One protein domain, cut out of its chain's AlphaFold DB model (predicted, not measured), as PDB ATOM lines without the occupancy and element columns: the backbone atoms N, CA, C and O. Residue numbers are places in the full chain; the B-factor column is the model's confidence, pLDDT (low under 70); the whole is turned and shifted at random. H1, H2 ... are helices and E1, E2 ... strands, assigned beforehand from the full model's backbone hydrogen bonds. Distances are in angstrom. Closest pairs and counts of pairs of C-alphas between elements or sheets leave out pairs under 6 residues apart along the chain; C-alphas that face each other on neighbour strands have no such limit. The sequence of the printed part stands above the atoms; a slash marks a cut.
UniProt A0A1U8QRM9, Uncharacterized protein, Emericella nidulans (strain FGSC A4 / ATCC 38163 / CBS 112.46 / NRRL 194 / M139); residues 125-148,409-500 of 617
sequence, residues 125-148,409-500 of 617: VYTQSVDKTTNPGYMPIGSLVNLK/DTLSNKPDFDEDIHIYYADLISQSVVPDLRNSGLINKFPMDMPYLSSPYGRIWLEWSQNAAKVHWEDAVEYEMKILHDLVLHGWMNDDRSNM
ATOM      1  N   VAL A 125      30.180  29.436 -18.974       78.94
ATOM      2  CA  VAL A 125      30.991  29.202 -20.179       78.94
ATOM      3  C   VAL A 125      31.849  30.423 -20.529       78.94
ATOM      4  O   VAL A 125      32.968  30.248 -21.004       78.94
ATOM      5  N   TYR A 126      31.361  31.648 -20.301       81.19
ATOM      6  CA  TYR A 126      32.172  32.858 -20.496       81.19
ATOM      7  C   TYR A 126      33.285  32.949 -19.448       81.19
ATOM      8  O   TYR A 126      34.445  33.154 -19.796       81.19
ATOM      9  N   THR A 127      32.978  32.701 -18.176       78.38
ATOM     10  CA  THR A 127      33.988  32.802 -17.111       78.38
ATOM     11  C   THR A 127      35.094  31.747 -17.223       78.38
ATOM     12  O   THR A 127      36.226  32.010 -16.832       78.38
ATOM     13  N   GLN A 128      34.804  30.571 -17.790       77.75
ATOM     14  CA  GLN A 128      35.765  29.466 -17.909       77.75
ATOM     15  C   GLN A 128      36.605  29.480 -19.198       77.75
ATOM     16  O   GLN A 128      37.590  28.747 -19.279       77.75
ATOM     17  N   SER A 129      36.235  30.264 -20.216       82.25
ATOM     18  CA  SER A 129      36.888  30.239 -21.532       82.25
ATOM     19  C   SER A 129      37.409  31.617 -21.936       82.25
ATOM     20  O   SER A 129      36.632  32.504 -22.295       82.25
ATOM     21  N   VAL A 130      38.741  31.760 -21.956       81.94
ATOM     22  CA  VAL A 130      39.428  32.958 -22.477       81.94
ATOM     23  C   VAL A 130      38.978  33.242 -23.898       81.94
ATOM     24  O   VAL A 130      38.513  34.339 -24.175       81.94
ATOM     25  N   ASP A 131      39.041  32.234 -24.771       81.25
ATOM     26  CA  ASP A 131      38.725  32.384 -26.192       81.25
ATOM     27  C   ASP A 131      37.298  32.889 -26.417       81.25
ATOM     28  O   ASP A 131      37.048  33.646 -27.348       81.25
ATOM     29  N   LYS A 132      36.343  32.505 -25.563       83.19
ATOM     30  CA  LYS A 132      34.964  32.991 -25.671       83.19
ATOM     31  C   LYS A 132      34.796  34.414 -25.133       83.19
ATOM     32  O   LYS A 132      33.955  35.153 -25.637       83.19
ATOM     33  N   THR A 133      35.575  34.795 -24.127       84.50
ATOM     34  CA  THR A 133      35.484  36.107 -23.470       84.50
ATOM     35  C   THR A 133      36.277  37.195 -24.193       84.50
ATOM     36  O   THR A 133      35.863  38.349 -24.229       84.50
ATOM     37  N   THR A 134      37.400  36.853 -24.817       85.50
ATOM     38  CA  THR A 134      38.275  37.833 -25.477       85.50
ATOM     39  C   THR A 134      38.049  37.915 -26.983       85.50
ATOM     40  O   THR A 134      38.444  38.897 -27.600       85.50
ATOM     41  N   ASN A 135      37.371  36.950 -27.609       86.06
ATOM     42  CA  ASN A 135      37.120  37.006 -29.047       86.06
ATOM     43  C   ASN A 135      36.040  38.056 -29.402       86.06
ATOM     44  O   ASN A 135      34.889  37.918 -28.971       86.06
ATOM     45  N   PRO A 136      36.347  39.050 -30.265       83.88
ATOM     46  CA  PRO A 136      35.416  40.117 -30.658       83.88
ATOM     47  C   PRO A 136      34.073  39.642 -31.237       83.88
ATOM     48  O   PRO A 136      33.056  40.339 -31.128       83.88
ATOM     49  N   GLY A 137      34.045  38.453 -31.847       83.62
ATOM     50  CA  GLY A 137      32.821  37.847 -32.371       83.62
ATOM     51  C   GLY A 137      31.811  37.507 -31.272       83.62
ATOM     52  O   GLY A 137      30.613  37.717 -31.461       83.62
ATOM     53  N   TYR A 138      32.299  37.072 -30.107       86.44
ATOM     54  CA  TYR A 138      31.487  36.637 -28.965       86.44
ATOM     55  C   TYR A 138      31.320  37.708 -27.879       86.44
ATOM     56  O   TYR A 138      30.570  37.494 -26.932       86.44
ATOM     57  N   MET A 139      31.965  38.871 -28.009       92.06
ATOM     58  CA  MET A 139      31.782  39.974 -27.060       92.06
ATOM     59  C   MET A 139      30.349  40.538 -27.113       92.06
ATOM     60  O   MET A 139      29.841  40.757 -28.221       92.06
ATOM     61  N   PRO A 140      29.722  40.852 -25.959       92.38
ATOM     62  CA  PRO A 140      28.388  41.451 -25.880       92.38
ATOM     63  C   PRO A 140      28.378  42.926 -26.301       92.38
ATOM     64  O   PRO A 140      27.331  43.469 -26.636       92.38
ATOM     65  N   ILE A 141      29.541  43.580 -26.315       94.62
ATOM     66  CA  ILE A 141      29.714  44.962 -26.766       94.62
ATOM     67  C   ILE A 141      30.337  44.942 -28.162       94.62
ATOM     68  O   ILE A 141      31.271  44.184 -28.427       94.62
ATOM     69  N   GLY A 142      29.827  45.769 -29.072       93.94
ATOM     70  CA  GLY A 142      30.435  45.946 -30.384       93.94
ATOM     71  C   GLY A 142      29.669  46.886 -31.306       93.94
ATOM     72  O   GLY A 142      28.834  47.681 -30.882       93.94
ATOM     73  N   SER A 143      29.975  46.791 -32.598       93.12
ATOM     74  CA  SER A 143      29.366  47.619 -33.637       93.12
ATOM     75  C   SER A 143      28.015  47.069 -34.096       93.12
ATOM     76  O   SER A 143      27.942  45.978 -34.661       93.12
ATOM     77  N   LEU A 144      26.946  47.849 -33.911       92.19
ATOM     78  CA  LEU A 144      25.608  47.498 -34.412       92.19
ATOM     79  C   LEU A 144      25.423  47.814 -35.896       92.19
ATOM     80  O   LEU A 144      24.502  47.288 -36.523       92.19
ATOM     81  N   VAL A 145      26.275  48.664 -36.473       90.88
ATOM     82  CA  VAL A 145      26.147  49.057 -37.882       90.88
ATOM     83  C   VAL A 145      26.449  47.893 -38.827       90.88
ATOM     84  O   VAL A 145      25.786  47.753 -39.852       90.88
ATOM     85  N   ASN A 146      27.334  46.980 -38.414       85.69
ATOM     86  CA  ASN A 146      27.697  45.776 -39.171       85.69
ATOM     87  C   ASN A 146      26.565  44.734 -39.229       85.69
ATOM     88  O   ASN A 146      26.611  43.818 -40.044       85.69
ATOM     89  N   LEU A 147      25.543  44.866 -38.373       86.19
ATOM     90  CA  LEU A 147      24.356  44.004 -38.367       86.19
ATOM     91  C   LEU A 147      23.257  44.511 -39.314       86.19
ATOM     92  O   LEU A 147      22.209  43.878 -39.448       86.19
ATOM     93  N   LYS A 148      23.452  45.677 -39.938       88.12
ATOM     94  CA  LYS A 148      22.486  46.276 -40.860       88.12
ATOM     95  C   LYS A 148      22.902  46.024 -42.303       88.12
ATOM     96  O   LYS A 148      24.078  46.000 -42.641       88.12
ATOM     97  N   ASP A 409      32.153  55.293 -27.283       93.06
ATOM     98  CA  ASP A 409      31.437  56.333 -28.037       93.06
ATOM     99  C   ASP A 409      30.825  55.811 -29.343       93.06
ATOM    100  O   ASP A 409      29.763  56.277 -29.751       93.06
ATOM    101  N   THR A 410      31.461  54.832 -29.987       93.88
ATOM    102  CA  THR A 410      31.020  54.239 -31.264       93.88
ATOM    103  C   THR A 410      30.451  52.828 -31.128       93.88
ATOM    104  O   THR A 410      29.766  52.355 -32.036       93.88
ATOM    105  N   LEU A 411      30.706  52.159 -30.000       95.00
ATOM    106  CA  LEU A 411      30.188  50.820 -29.709       95.00
ATOM    107  C   LEU A 411      28.847  50.873 -28.963       95.00
ATOM    108  O   LEU A 411      28.482  51.895 -28.382       95.00
ATOM    109  N   SER A 412      28.137  49.745 -28.954       94.25
ATOM    110  CA  SER A 412      26.859  49.551 -28.259       94.25
ATOM    111  C   SER A 412      26.691  48.102 -27.791       94.25
ATOM    112  O   SER A 412      27.457  47.217 -28.177       94.25
ATOM    113  N   ASN A 413      25.670  47.855 -26.969       93.12
ATOM    114  CA  ASN A 413      25.296  46.504 -26.548       93.12
ATOM    115  C   ASN A 413      24.654  45.736 -27.714       93.12
ATOM    116  O   ASN A 413      23.772  46.262 -28.399       93.12
ATOM    117  N   LYS A 414      25.082  44.492 -27.937       91.31
ATOM    118  CA  LYS A 414      24.487  43.579 -28.919       91.31
ATOM    119  C   LYS A 414      23.185  42.974 -28.358       91.31
ATOM    120  O   LYS A 414      23.122  42.682 -27.166       91.31
ATOM    121  N   PRO A 415      22.152  42.758 -29.194       85.88
ATOM    122  CA  PRO A 415      20.815  42.369 -28.731       85.88
ATOM    123  C   PRO A 415      20.695  40.922 -28.223       85.88
ATOM    124  O   PRO A 415      19.728  40.614 -27.536       85.88
ATOM    125  N   ASP A 416      21.658  40.047 -28.526       85.50
ATOM    126  CA  ASP A 416      21.555  38.597 -28.277       85.50
ATOM    127  C   ASP A 416      22.163  38.143 -26.934       85.50
ATOM    128  O   ASP A 416      22.426  36.956 -26.732       85.50
ATOM    129  N   PHE A 417      22.441  39.081 -26.025       86.88
ATOM    130  CA  PHE A 417      23.158  38.814 -24.778       86.88
ATOM    131  C   PHE A 417      22.329  39.198 -23.553       86.88
ATOM    132  O   PHE A 417      21.781  40.298 -23.479       86.88
ATOM    133  N   ASP A 418      22.312  38.310 -22.561       88.38
ATOM    134  CA  ASP A 418      21.662  38.559 -21.274       88.38
ATOM    135  C   ASP A 418      22.364  39.673 -20.479       88.38
ATOM    136  O   ASP A 418      23.565  39.934 -20.629       88.38
ATOM    137  N   GLU A 419      21.615  40.329 -19.590       88.06
ATOM    138  CA  GLU A 419      22.130  41.418 -18.746       88.06
ATOM    139  C   GLU A 419      23.277  40.950 -17.833       88.06
ATOM    140  O   GLU A 419      24.261  41.672 -17.678       88.06
ATOM    141  N   ASP A 420      23.236  39.710 -17.333       89.88
ATOM    142  CA  ASP A 420      24.298  39.131 -16.495       89.88
ATOM    143  C   ASP A 420      25.658  39.081 -17.214       89.88
ATOM    144  O   ASP A 420      26.705  39.313 -16.605       89.88
ATOM    145  N   ILE A 421      25.659  38.837 -18.531       91.31
ATOM    146  CA  ILE A 421      26.887  38.838 -19.338       91.31
ATOM    147  C   ILE A 421      27.422  40.268 -19.464       91.31
ATOM    148  O   ILE A 421      28.625  40.493 -19.350       91.31
ATOM    149  N   HIS A 422      26.547  41.256 -19.646       91.69
ATOM    150  CA  HIS A 422      26.958  42.660 -19.686       91.69
ATOM    151  C   HIS A 422      27.531  43.129 -18.344       91.69
ATOM    152  O   HIS A 422      28.523  43.859 -18.330       91.69
ATOM    153  N   ILE A 423      26.950  42.683 -17.224       92.00
ATOM    154  CA  ILE A 423      27.465  42.951 -15.875       92.00
ATOM    155  C   ILE A 423      28.867  42.355 -15.712       92.00
ATOM    156  O   ILE A 423      29.769  43.058 -15.261       92.00
ATOM    157  N   TYR A 424      29.077  41.105 -16.137       92.19
ATOM    158  CA  TYR A 424      30.397  40.469 -16.110       92.19
ATOM    159  C   TYR A 424      31.437  41.246 -16.929       92.19
ATOM    160  O   TYR A 424      32.519  41.550 -16.434       92.19
ATOM    161  N   TYR A 425      31.105  41.646 -18.158       93.75
ATOM    162  CA  TYR A 425      32.024  42.438 -18.979       93.75
ATOM    163  C   TYR A 425      32.293  43.827 -18.397       93.75
ATOM    164  O   TYR A 425      33.407  44.331 -18.523       93.75
ATOM    165  N   ALA A 426      31.311  44.455 -17.746       93.62
ATOM    166  CA  ALA A 426      31.540  45.720 -17.061       93.62
ATOM    167  C   ALA A 426      32.532  45.573 -15.904       93.62
ATOM    168  O   ALA A 426      33.418  46.417 -15.776       93.62
ATOM    169  N   ASP A 427      32.440  44.486 -15.134       92.56
ATOM    170  CA  ASP A 427      33.397  44.172 -14.076       92.56
ATOM    171  C   ASP A 427      34.816  43.978 -14.638       92.56
ATOM    172  O   ASP A 427      35.738  44.664 -14.196       92.56
ATOM    173  N   LEU A 428      34.983  43.177 -15.700       91.81
ATOM    174  CA  LEU A 428      36.278  43.015 -16.381       91.81
ATOM    175  C   LEU A 428      36.858  44.356 -16.852       91.81
ATOM    176  O   LEU A 428      38.020  44.671 -16.593       91.81
ATOM    177  N   ILE A 429      36.037  45.175 -17.514       93.69
ATOM    178  CA  ILE A 429      36.439  46.506 -17.983       93.69
ATOM    179  C   ILE A 429      36.843  47.390 -16.794       93.69
ATOM    180  O   ILE A 429      37.835  48.116 -16.881       93.69
ATOM    181  N   SER A 430      36.139  47.306 -15.663       91.94
ATOM    182  CA  SER A 430      36.426  48.108 -14.469       91.94
ATOM    183  C   SER A 430      37.772  47.787 -13.813       91.94
ATOM    184  O   SER A 430      38.395  48.677 -13.229       91.94
ATOM    185  N   GLN A 431      38.232  46.539 -13.942       87.38
ATOM    186  CA  GLN A 431      39.495  46.042 -13.390       87.38
ATOM    187  C   GLN A 431      40.703  46.310 -14.300       87.38
ATOM    188  O   GLN A 431      41.845  46.017 -13.935       87.38
ATOM    189  N   SER A 432      40.467  46.837 -15.499       83.25
ATOM    190  CA  SER A 432      41.501  47.083 -16.499       83.25
ATOM    191  C   SER A 432      42.187  48.447 -16.326       83.25
ATOM    192  O   SER A 432      41.700  49.348 -15.639       83.25
ATOM    193  N   VAL A 433      43.345  48.609 -16.971       78.88
ATOM    194  CA  VAL A 433      44.058  49.890 -17.048       78.88
ATOM    195  C   VAL A 433      43.825  50.486 -18.429       78.88
ATOM    196  O   VAL A 433      44.075  49.830 -19.438       78.88
ATOM    197  N   VAL A 434      43.364  51.737 -18.481       76.31
ATOM    198  CA  VAL A 434      43.137  52.435 -19.752       76.31
ATOM    199  C   VAL A 434      44.483  52.682 -20.447       76.31
ATOM    200  O   VAL A 434      45.360  53.288 -19.823       76.31
ATOM    201  N   PRO A 435      44.658  52.259 -21.714       70.44
ATOM    202  CA  PRO A 435      45.849  52.578 -22.501       70.44
ATOM    203  C   PRO A 435      46.072  54.094 -22.625       70.44
ATOM    204  O   PRO A 435      45.135  54.882 -22.479       70.44
ATOM    205  N   ASP A 436      47.295  54.539 -22.927       69.38
ATOM    206  CA  ASP A 436      47.530  55.959 -23.221       69.38
ATOM    207  C   ASP A 436      46.933  56.328 -24.592       69.38
ATOM    208  O   ASP A 436      47.465  55.972 -25.643       69.38
ATOM    209  N   LEU A 437      45.793  57.028 -24.582       70.00
ATOM    210  CA  LEU A 437      45.010  57.360 -25.782       70.00
ATOM    211  C   LEU A 437      45.383  58.712 -26.415       70.00
ATOM    212  O   LEU A 437      44.806  59.088 -27.438       70.00
ATOM    213  N   ARG A 438      46.344  59.452 -25.838       61.41
ATOM    214  CA  ARG A 438      46.623  60.871 -26.153       61.41
ATOM    215  C   ARG A 438      46.894  61.177 -27.632       61.41
ATOM    216  O   ARG A 438      46.627  62.297 -28.059       61.41
ATOM    217  N   ASN A 439      47.364  60.205 -28.413       61.12
ATOM    218  CA  ASN A 439      47.778  60.415 -29.806       61.12
ATOM    219  C   ASN A 439      46.698  60.084 -30.854       61.12
ATOM    220  O   ASN A 439      46.919  60.317 -32.038       61.12
ATOM    221  N   SER A 440      45.542  59.550 -30.446       67.19
ATOM    222  CA  SER A 440      44.520  59.013 -31.367       67.19
ATOM    223  C   SER A 440      43.330  59.942 -31.623       67.19
ATOM    224  O   SER A 440      42.515  59.686 -32.505       67.19
ATOM    225  N   GLY A 441      43.192  61.014 -30.836       79.62
ATOM    226  CA  GLY A 441      42.017  61.886 -30.871       79.62
ATOM    227  C   GLY A 441      40.805  61.368 -30.083       79.62
ATOM    228  O   GLY A 441      39.868  62.146 -29.870       79.62
ATOM    229  N   LEU A 442      40.847  60.122 -29.594       86.81
ATOM    230  CA  LEU A 442      39.932  59.567 -28.597       86.81
ATOM    231  C   LEU A 442      40.450  59.889 -27.191       86.81
ATOM    232  O   LEU A 442      41.609  59.635 -26.871       86.81
ATOM    233  N   ILE A 443      39.606  60.461 -26.334       87.12
ATOM    234  CA  ILE A 443      40.027  60.939 -25.013       87.12
ATOM    235  C   ILE A 443      39.201  60.245 -23.937       87.12
ATOM    236  O   ILE A 443      37.972  60.228 -24.006       87.12
ATOM    237  N   ASN A 444      39.871  59.736 -22.899       88.38
ATOM    238  CA  ASN A 444      39.187  59.363 -21.668       88.38
ATOM    239  C   ASN A 444      38.810  60.634 -20.898       88.38
ATOM    240  O   ASN A 444      39.644  61.239 -20.225       88.38
ATOM    241  N   LYS A 445      37.551  61.057 -20.996       86.81
ATOM    242  CA  LYS A 445      37.042  62.224 -20.275       86.81
ATOM    243  C   LYS A 445      36.594  61.881 -18.852       86.81
ATOM    244  O   LYS A 445      35.937  62.718 -18.240       86.81
ATOM    245  N   PHE A 446      36.819  60.687 -18.302       84.00
ATOM    246  CA  PHE A 446      36.342  60.375 -16.949       84.00
ATOM    247  C   PHE A 446      36.953  61.357 -15.924       84.00
ATOM    248  O   PHE A 446      38.166  61.567 -15.944       84.00
ATOM    249  N   PRO A 447      36.157  62.004 -15.051       81.25
ATOM    250  CA  PRO A 447      36.687  62.983 -14.108       81.25
ATOM    251  C   PRO A 447      37.523  62.282 -13.033       81.25
ATOM    252  O   PRO A 447      36.994  61.638 -12.127       81.25
ATOM    253  N   MET A 448      38.843  62.422 -13.131       77.88
ATOM    254  CA  MET A 448      39.776  61.820 -12.172       77.88
ATOM    255  C   MET A 448      39.754  62.542 -10.820       77.88
ATOM    256  O   MET A 448      39.955  61.910  -9.787       77.88
ATOM    257  N   ASP A 449      39.389  63.825 -10.819       77.88
ATOM    258  CA  ASP A 449      39.369  64.685  -9.629       77.88
ATOM    259  C   ASP A 449      38.149  64.450  -8.716       77.88
ATOM    260  O   ASP A 449      38.016  65.077  -7.668       77.88
ATOM    261  N   MET A 450      37.240  63.545  -9.104       79.31
ATOM    262  CA  MET A 450      36.010  63.235  -8.370       79.31
ATOM    263  C   MET A 450      36.064  61.810  -7.799       79.31
ATOM    264  O   MET A 450      35.579  60.866  -8.428       79.31
ATOM    265  N   PRO A 451      36.636  61.609  -6.597       74.50
ATOM    266  CA  PRO A 451      36.855  60.270  -6.045       74.50
ATOM    267  C   PRO A 451      35.559  59.533  -5.686       74.50
ATOM    268  O   PRO A 451      35.549  58.307  -5.708       74.50
ATOM    269  N   TYR A 452      34.470  60.257  -5.406       80.19
ATOM    270  CA  TYR A 452      33.160  59.690  -5.060       80.19
ATOM    271  C   TYR A 452      32.355  59.199  -6.272       80.19
ATOM    272  O   TYR A 452      31.309  58.572  -6.103       80.19
ATOM    273  N   LEU A 453      32.799  59.508  -7.495       80.88
ATOM    274  CA  LEU A 453      32.117  59.065  -8.701       80.88
ATOM    275  C   LEU A 453      32.508  57.615  -9.000       80.88
ATOM    276  O   LEU A 453      33.658  57.340  -9.340       80.88
ATOM    277  N   SER A 454      31.540  56.706  -8.888       82.56
ATOM    278  CA  SER A 454      31.713  55.291  -9.215       82.56
ATOM    279  C   SER A 454      30.891  54.931 -10.450       82.56
ATOM    280  O   SER A 454      29.694  55.219 -10.513       82.56
ATOM    281  N   SER A 455      31.552  54.323 -11.430       89.00
ATOM    282  CA  SER A 455      30.943  53.776 -12.641       89.00
ATOM    283  C   SER A 455      31.118  52.256 -12.626       89.00
ATOM    284  O   SER A 455      32.212  51.798 -12.284       89.00
ATOM    285  N   PRO A 456      30.101  51.474 -13.039       90.38
ATOM    286  CA  PRO A 456      30.221  50.023 -13.187       90.38
ATOM    287  C   PRO A 456      31.358  49.589 -14.118       90.38
ATOM    288  O   PRO A 456      31.879  48.500 -13.960       90.38
ATOM    289  N   TYR A 457      31.760  50.448 -15.061       90.56
ATOM    290  CA  TYR A 457      32.848  50.195 -16.012       90.56
ATOM    291  C   TYR A 457      34.202  50.756 -15.540       90.56
ATOM    292  O   TYR A 457      35.130  50.904 -16.330       90.56
ATOM    293  N   GLY A 458      34.320  51.153 -14.270       88.50
ATOM    294  CA  GLY A 458      35.511  51.821 -13.747       88.50
ATOM    295  C   GLY A 458      35.676  53.256 -14.261       88.50
ATOM    296  O   GLY A 458      34.729  53.907 -14.705       88.50
ATOM    297  N   ARG A 459      36.899  53.795 -14.178       88.06
ATOM    298  CA  ARG A 459      37.214  55.199 -14.522       88.06
ATOM    299  C   ARG A 459      37.414  55.404 -16.029       88.06
ATOM    300  O   ARG A 459      38.411  55.983 -16.464       88.06
ATOM    301  N   ILE A 460      36.471  54.910 -16.827       88.81
ATOM    302  CA  ILE A 460      36.550  54.894 -18.289       88.81
ATOM    303  C   ILE A 460      35.373  55.663 -18.874       88.81
ATOM    304  O   ILE A 460      34.213  55.397 -18.567       88.81
ATOM    305  N   TRP A 461      35.682  56.645 -19.715       89.69
ATOM    306  CA  TRP A 461      34.702  57.401 -20.481       89.69
ATOM    307  C   TRP A 461      35.336  57.889 -21.778       89.69
ATOM    308  O   TRP A 461      35.934  58.963 -21.818       89.69
ATOM    309  N   LEU A 462      35.232  57.088 -22.828       91.31
ATOM    310  CA  LEU A 462      35.843  57.370 -24.117       91.31
ATOM    311  C   LEU A 462      34.915  58.248 -24.958       91.31
ATOM    312  O   LEU A 462      33.706  58.007 -25.034       91.31
ATOM    313  N   GLU A 463      35.493  59.291 -25.550       90.12
ATOM    314  CA  GLU A 463      34.796  60.230 -26.426       90.12
ATOM    315  C   GLU A 463      35.764  60.806 -27.460       90.12
ATOM    316  O   GLU A 463      36.870  61.243 -27.116       90.12
ATOM    317  N   TRP A 464      35.351  60.812 -28.728       89.88
ATOM    318  CA  TRP A 464      36.128  61.423 -29.802       89.88
ATOM    319  C   TRP A 464      36.150  62.939 -29.628       89.88
ATOM    320  O   TRP A 464      35.123  63.577 -29.394       89.88
ATOM    321  N   SER A 465      37.337  63.537 -29.713       84.56
ATOM    322  CA  SER A 465      37.472  64.993 -29.672       84.56
ATOM    323  C   SER A 465      36.881  65.639 -30.927       84.56
ATOM    324  O   SER A 465      36.892  65.054 -32.006       84.56
ATOM    325  N   GLN A 466      36.433  66.888 -30.813       76.56
ATOM    326  CA  GLN A 466      35.815  67.625 -31.920       76.56
ATOM    327  C   GLN A 466      36.731  67.749 -33.154       76.56
ATOM    328  O   GLN A 466      36.260  67.719 -34.289       76.56
ATOM    329  N   ASN A 467      38.050  67.809 -32.939       72.19
ATOM    330  CA  ASN A 467      39.048  67.846 -34.012       72.19
ATOM    331  C   ASN A 467      39.241  66.478 -34.691       72.19
ATOM    332  O   ASN A 467      39.545  66.431 -35.880       72.19
ATOM    333  N   ALA A 468      39.040  65.380 -33.955       76.44
ATOM    334  CA  ALA A 468      39.173  64.008 -34.447       76.44
ATOM    335  C   ALA A 468      37.838  63.384 -34.891       76.44
ATOM    336  O   ALA A 468      37.825  62.316 -35.488       76.44
ATOM    337  N   ALA A 469      36.703  64.052 -34.670       74.12
ATOM    338  CA  ALA A 469      35.386  63.544 -35.053       74.12
ATOM    339  C   ALA A 469      35.194  63.414 -36.581       74.12
ATOM    340  O   ALA A 469      34.233  62.798 -37.029       74.12
ATOM    341  N   LYS A 470      36.113  63.958 -37.391       84.31
ATOM    342  CA  LYS A 470      36.145  63.772 -38.853       84.31
ATOM    343  C   LYS A 470      36.666  62.397 -39.291       84.31
ATOM    344  O   LYS A 470      36.677  62.122 -40.485       84.31
ATOM    345  N   VAL A 471      37.106  61.555 -38.357       91.00
ATOM    346  CA  VAL A 471      37.471  60.162 -38.640       91.00
ATOM    347  C   VAL A 471      36.238  59.407 -39.149       91.00
ATOM    348  O   VAL A 471      35.120  59.607 -38.652       91.00
ATOM    349  N   HIS A 472      36.440  58.563 -40.163       93.19
ATOM    350  CA  HIS A 472      35.387  57.709 -40.698       93.19
ATOM    351  C   HIS A 472      34.862  56.762 -39.622       93.19
ATOM    352  O   HIS A 472      35.601  56.307 -38.747       93.19
ATOM    353  N   TRP A 473      33.568  56.460 -39.680       94.56
ATOM    354  CA  TRP A 473      32.931  55.638 -38.658       94.56
ATOM    355  C   TRP A 473      33.555  54.242 -38.557       94.56
ATOM    356  O   TRP A 473      33.732  53.735 -37.453       94.56
ATOM    357  N   GLU A 474      33.916  53.644 -39.695       94.69
ATOM    358  CA  GLU A 474      34.576  52.334 -39.752       94.69
ATOM    359  C   GLU A 474      35.896  52.314 -38.967       94.69
ATOM    360  O   GLU A 474      36.067  51.480 -38.078       94.69
ATOM    361  N   ASP A 475      36.776  53.288 -39.220       93.62
ATOM    362  CA  ASP A 475      38.072  53.404 -38.545       93.62
ATOM    363  C   ASP A 475      37.905  53.665 -37.039       93.62
ATOM    364  O   ASP A 475      38.621  53.100 -36.208       93.62
ATOM    365  N   ALA A 476      36.934  54.509 -36.671       93.56
ATOM    366  CA  ALA A 476      36.650  54.838 -35.278       93.56
ATOM    367  C   ALA A 476      36.153  53.614 -34.487       93.56
ATOM    368  O   ALA A 476      36.606  53.367 -33.367       93.56
ATOM    369  N   VAL A 477      35.269  52.821 -35.097       94.19
ATOM    370  CA  VAL A 477      34.781  51.555 -34.538       94.19
ATOM    371  C   VAL A 477      35.916  50.545 -34.403       94.19
ATOM    372  O   VAL A 477      36.039  49.917 -33.354       94.19
ATOM    373  N   GLU A 478      36.751  50.373 -35.433       93.31
ATOM    374  CA  GLU A 478      37.876  49.435 -35.379       93.31
ATOM    375  C   GLU A 478      38.844  49.802 -34.245       93.31
ATOM    376  O   GLU A 478      39.306  48.934 -33.499       93.31
ATOM    377  N   TYR A 479      39.108  51.098 -34.072       92.69
ATOM    378  CA  TYR A 479      39.957  51.600 -33.000       92.69
ATOM    379  C   TYR A 479      39.364  51.335 -31.608       92.69
ATOM    380  O   TYR A 479      40.051  50.791 -30.740       92.69
ATOM    381  N   GLU A 480      38.082  51.641 -31.388       93.50
ATOM    382  CA  GLU A 480      37.424  51.347 -30.108       93.50
ATOM    383  C   GLU A 480      37.290  49.843 -29.836       93.50
ATOM    384  O   GLU A 480      37.410  49.430 -28.684       93.50
ATOM    385  N   MET A 481      37.106  49.009 -30.867       93.69
ATOM    386  CA  MET A 481      37.088  47.549 -30.717       93.69
ATOM    387  C   MET A 481      38.436  46.996 -30.244       93.69
ATOM    388  O   MET A 481      38.452  46.093 -29.409       93.69
ATOM    389  N   LYS A 482      39.562  47.546 -30.725       92.44
ATOM    390  CA  LYS A 482      40.907  47.187 -30.229       92.44
ATOM    391  C   LYS A 482      41.052  47.534 -28.748       92.44
ATOM    392  O   LYS A 482      41.493  46.701 -27.965       92.44
ATOM    393  N   ILE A 483      40.595  48.722 -28.351       92.62
ATOM    394  CA  ILE A 483      40.606  49.136 -26.942       92.62
ATOM    395  C   ILE A 483      39.731  48.208 -26.100       92.62
ATOM    396  O   ILE A 483      40.180  47.742 -25.060       92.62
ATOM    397  N   LEU A 484      38.502  47.910 -26.532       93.94
ATOM    398  CA  LEU A 484      37.619  46.980 -25.827       93.94
ATOM    399  C   LEU A 484      38.294  45.621 -25.618       93.94
ATOM    400  O   LEU A 484      38.284  45.109 -24.500       93.94
ATOM    401  N   HIS A 485      38.895  45.064 -26.670       92.94
ATOM    402  CA  HIS A 485      39.622  43.802 -26.596       92.94
ATOM    403  C   HIS A 485      40.731  43.850 -25.539       92.94
ATOM    404  O   HIS A 485      40.799  42.973 -24.678       92.94
ATOM    405  N   ASP A 486      41.550  44.900 -25.554       91.50
ATOM    406  CA  ASP A 486      42.640  45.057 -24.596       91.50
ATOM    407  C   ASP A 486      42.117  45.221 -23.164       91.50
ATOM    408  O   ASP A 486      42.640  44.586 -22.250       91.50
ATOM    409  N   LEU A 487      41.070  46.023 -22.944       92.81
ATOM    410  CA  LEU A 487      40.473  46.205 -21.615       92.81
ATOM    411  C   LEU A 487      39.935  44.876 -21.066       92.81
ATOM    412  O   LEU A 487      40.208  44.529 -19.919       92.81
ATOM    413  N   VAL A 488      39.219  44.109 -21.892       93.06
ATOM    414  CA  VAL A 488      38.657  42.808 -21.501       93.06
ATOM    415  C   VAL A 488      39.759  41.788 -21.226       93.06
ATOM    416  O   VAL A 488      39.693  41.094 -20.215       93.06
ATOM    417  N   LEU A 489      40.793  41.717 -22.069       90.88
ATOM    418  CA  LEU A 489      41.914  40.794 -21.881       90.88
ATOM    419  C   LEU A 489      42.669  41.083 -20.576       90.88
ATOM    420  O   LEU A 489      42.897  40.170 -19.784       90.88
ATOM    421  N   HIS A 490      43.013  42.347 -20.316       89.94
ATOM    422  CA  HIS A 490      43.687  42.728 -19.071       89.94
ATOM    423  C   HIS A 490      42.793  42.518 -17.844       89.94
ATOM    424  O   HIS A 490      43.273  42.042 -16.815       89.94
ATOM    425  N   GLY A 491      41.500  42.844 -17.951       90.06
ATOM    426  CA  GLY A 491      40.514  42.584 -16.905       90.06
ATOM    427  C   GLY A 491      40.431  41.101 -16.557       90.06
ATOM    428  O   GLY A 491      40.527  40.734 -15.391       90.06
ATOM    429  N   TRP A 492      40.360  40.239 -17.575       89.56
ATOM    430  CA  TRP A 492      40.322  38.790 -17.396       89.56
ATOM    431  C   TRP A 492      41.602  38.255 -16.738       89.56
ATOM    432  O   TRP A 492      41.528  37.464 -15.803       89.56
ATOM    433  N   MET A 493      42.782  38.736 -17.152       87.81
ATOM    434  CA  MET A 493      44.057  38.361 -16.522       87.81
ATOM    435  C   MET A 493      44.127  38.764 -15.038       87.81
ATOM    436  O   MET A 493      44.721  38.051 -14.225       87.81
ATOM    437  N   ASN A 494      43.541  39.910 -14.676       87.31
ATOM    438  CA  ASN A 494      43.486  40.383 -13.293       87.31
ATOM    439  C   ASN A 494      42.499  39.572 -12.442       87.31
ATOM    440  O   ASN A 494      42.816  39.251 -11.290       87.31
ATOM    441  N   ASP A 495      41.350  39.205 -13.009       85.56
ATOM    442  CA  ASP A 495      40.361  38.342 -12.361       85.56
ATOM    443  C   ASP A 495      40.925  36.931 -12.121       85.56
ATOM    444  O   ASP A 495      40.924  36.445 -10.988       85.56
ATOM    445  N   ASP A 496      41.534  36.308 -13.138       84.12
ATOM    446  CA  ASP A 496      42.159  34.981 -13.026       84.12
ATOM    447  C   ASP A 496      43.269  34.960 -11.962       84.12
ATOM    448  O   ASP A 496      43.301  34.098 -11.074       84.12
ATOM    449  N   ARG A 497      44.129  35.988 -11.948       84.69
ATOM    450  CA  ARG A 497      45.155  36.151 -10.911       84.69
ATOM    451  C   ARG A 497      44.544  36.275  -9.513       84.69
ATOM    452  O   ARG A 497      45.068  35.686  -8.565       84.69
ATOM    453  N   SER A 498      43.463  37.033  -9.368       81.81
ATOM    454  CA  SER A 498      42.771  37.215  -8.087       81.81
ATOM    455  C   SER A 498      42.126  35.910  -7.612       81.81
ATOM    456  O   SER A 498      42.258  35.542  -6.441       81.81
ATOM    457  N   ASN A 499      41.526  35.149  -8.526       80.00
ATOM    458  CA  ASN A 499      40.958  33.831  -8.259       80.00
ATOM    459  C   ASN A 499      42.034  32.815  -7.839       80.00
ATOM    460  O   ASN A 499      41.853  32.103  -6.845       80.00
ATOM    461  N   MET A 500      43.202  32.808  -8.492       74.00
ATOM    462  CA  MET A 500      44.345  31.984  -8.078       74.00
ATOM    463  C   MET A 500      44.884  32.360  -6.689       74.00
ATOM    464  O   MET A 500      45.233  31.481  -5.896       74.00
TER     465      MET A 500
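Overview. This is residues 125 to 148 and 409 to 500 of the 617 residues of an uncharacterized protein of Emericella nidulans (strain FGSC A4 / ATCC 38163 / CBS 112.46 / NRRL 194 / M139) (UniProt A0A1U8QRM9). One long helix, H4, makes the length; H3 packs crosswise on it with residues 425 to 430, the short H2 packs on H4 with H1 at its corner, and a small antiparallel hairpin, E1 and E2, with a long loop between its strands, completes the domain. The 116 printed residues run H1, H2, H3, E1, E2, H4: mostly helix, under half in named elements. It is compact, radius of gyration of the C-alphas 14.6 A, spanning 43 by 40 by 22 A.

Along the chain. Find strands E1, residues 442 to 444, and E2, 462 to 464, each 7.0 A. From C-alpha 473 at (32.931, 55.638, -38.658), H4 runs 40.3 A to C-alpha 500 at (44.345, 31.984, -8.078). H3 is residues 419 to 430, 16.4 A; H1, 125 to 128; H2, 130 to 134.

Arrangement. In the hairpin, N 443 and O 463 are 3.0 A apart. H3, with residues 425 to 430 alone, touches H4, about perpendicular at 85 degrees; closest C-alphas Leu 428 and Gly 491, 4.3 A. H2 touches H4, C-alphas Thr 134 and Leu 489 closest at 5.9 A. H1 and H2 touch only at the corner. Every O i to N i+4 pair is within hydrogen-bond range in H2, H3 and H4.

Size, cuts and confidence. Residues 149 to 408 are not printed; C-alphas 148 and 409 are 18.6 A apart. Links H3 to E1 and E1 to E2 are long. pLDDT is under 70 at residues 436 and 438 to 440.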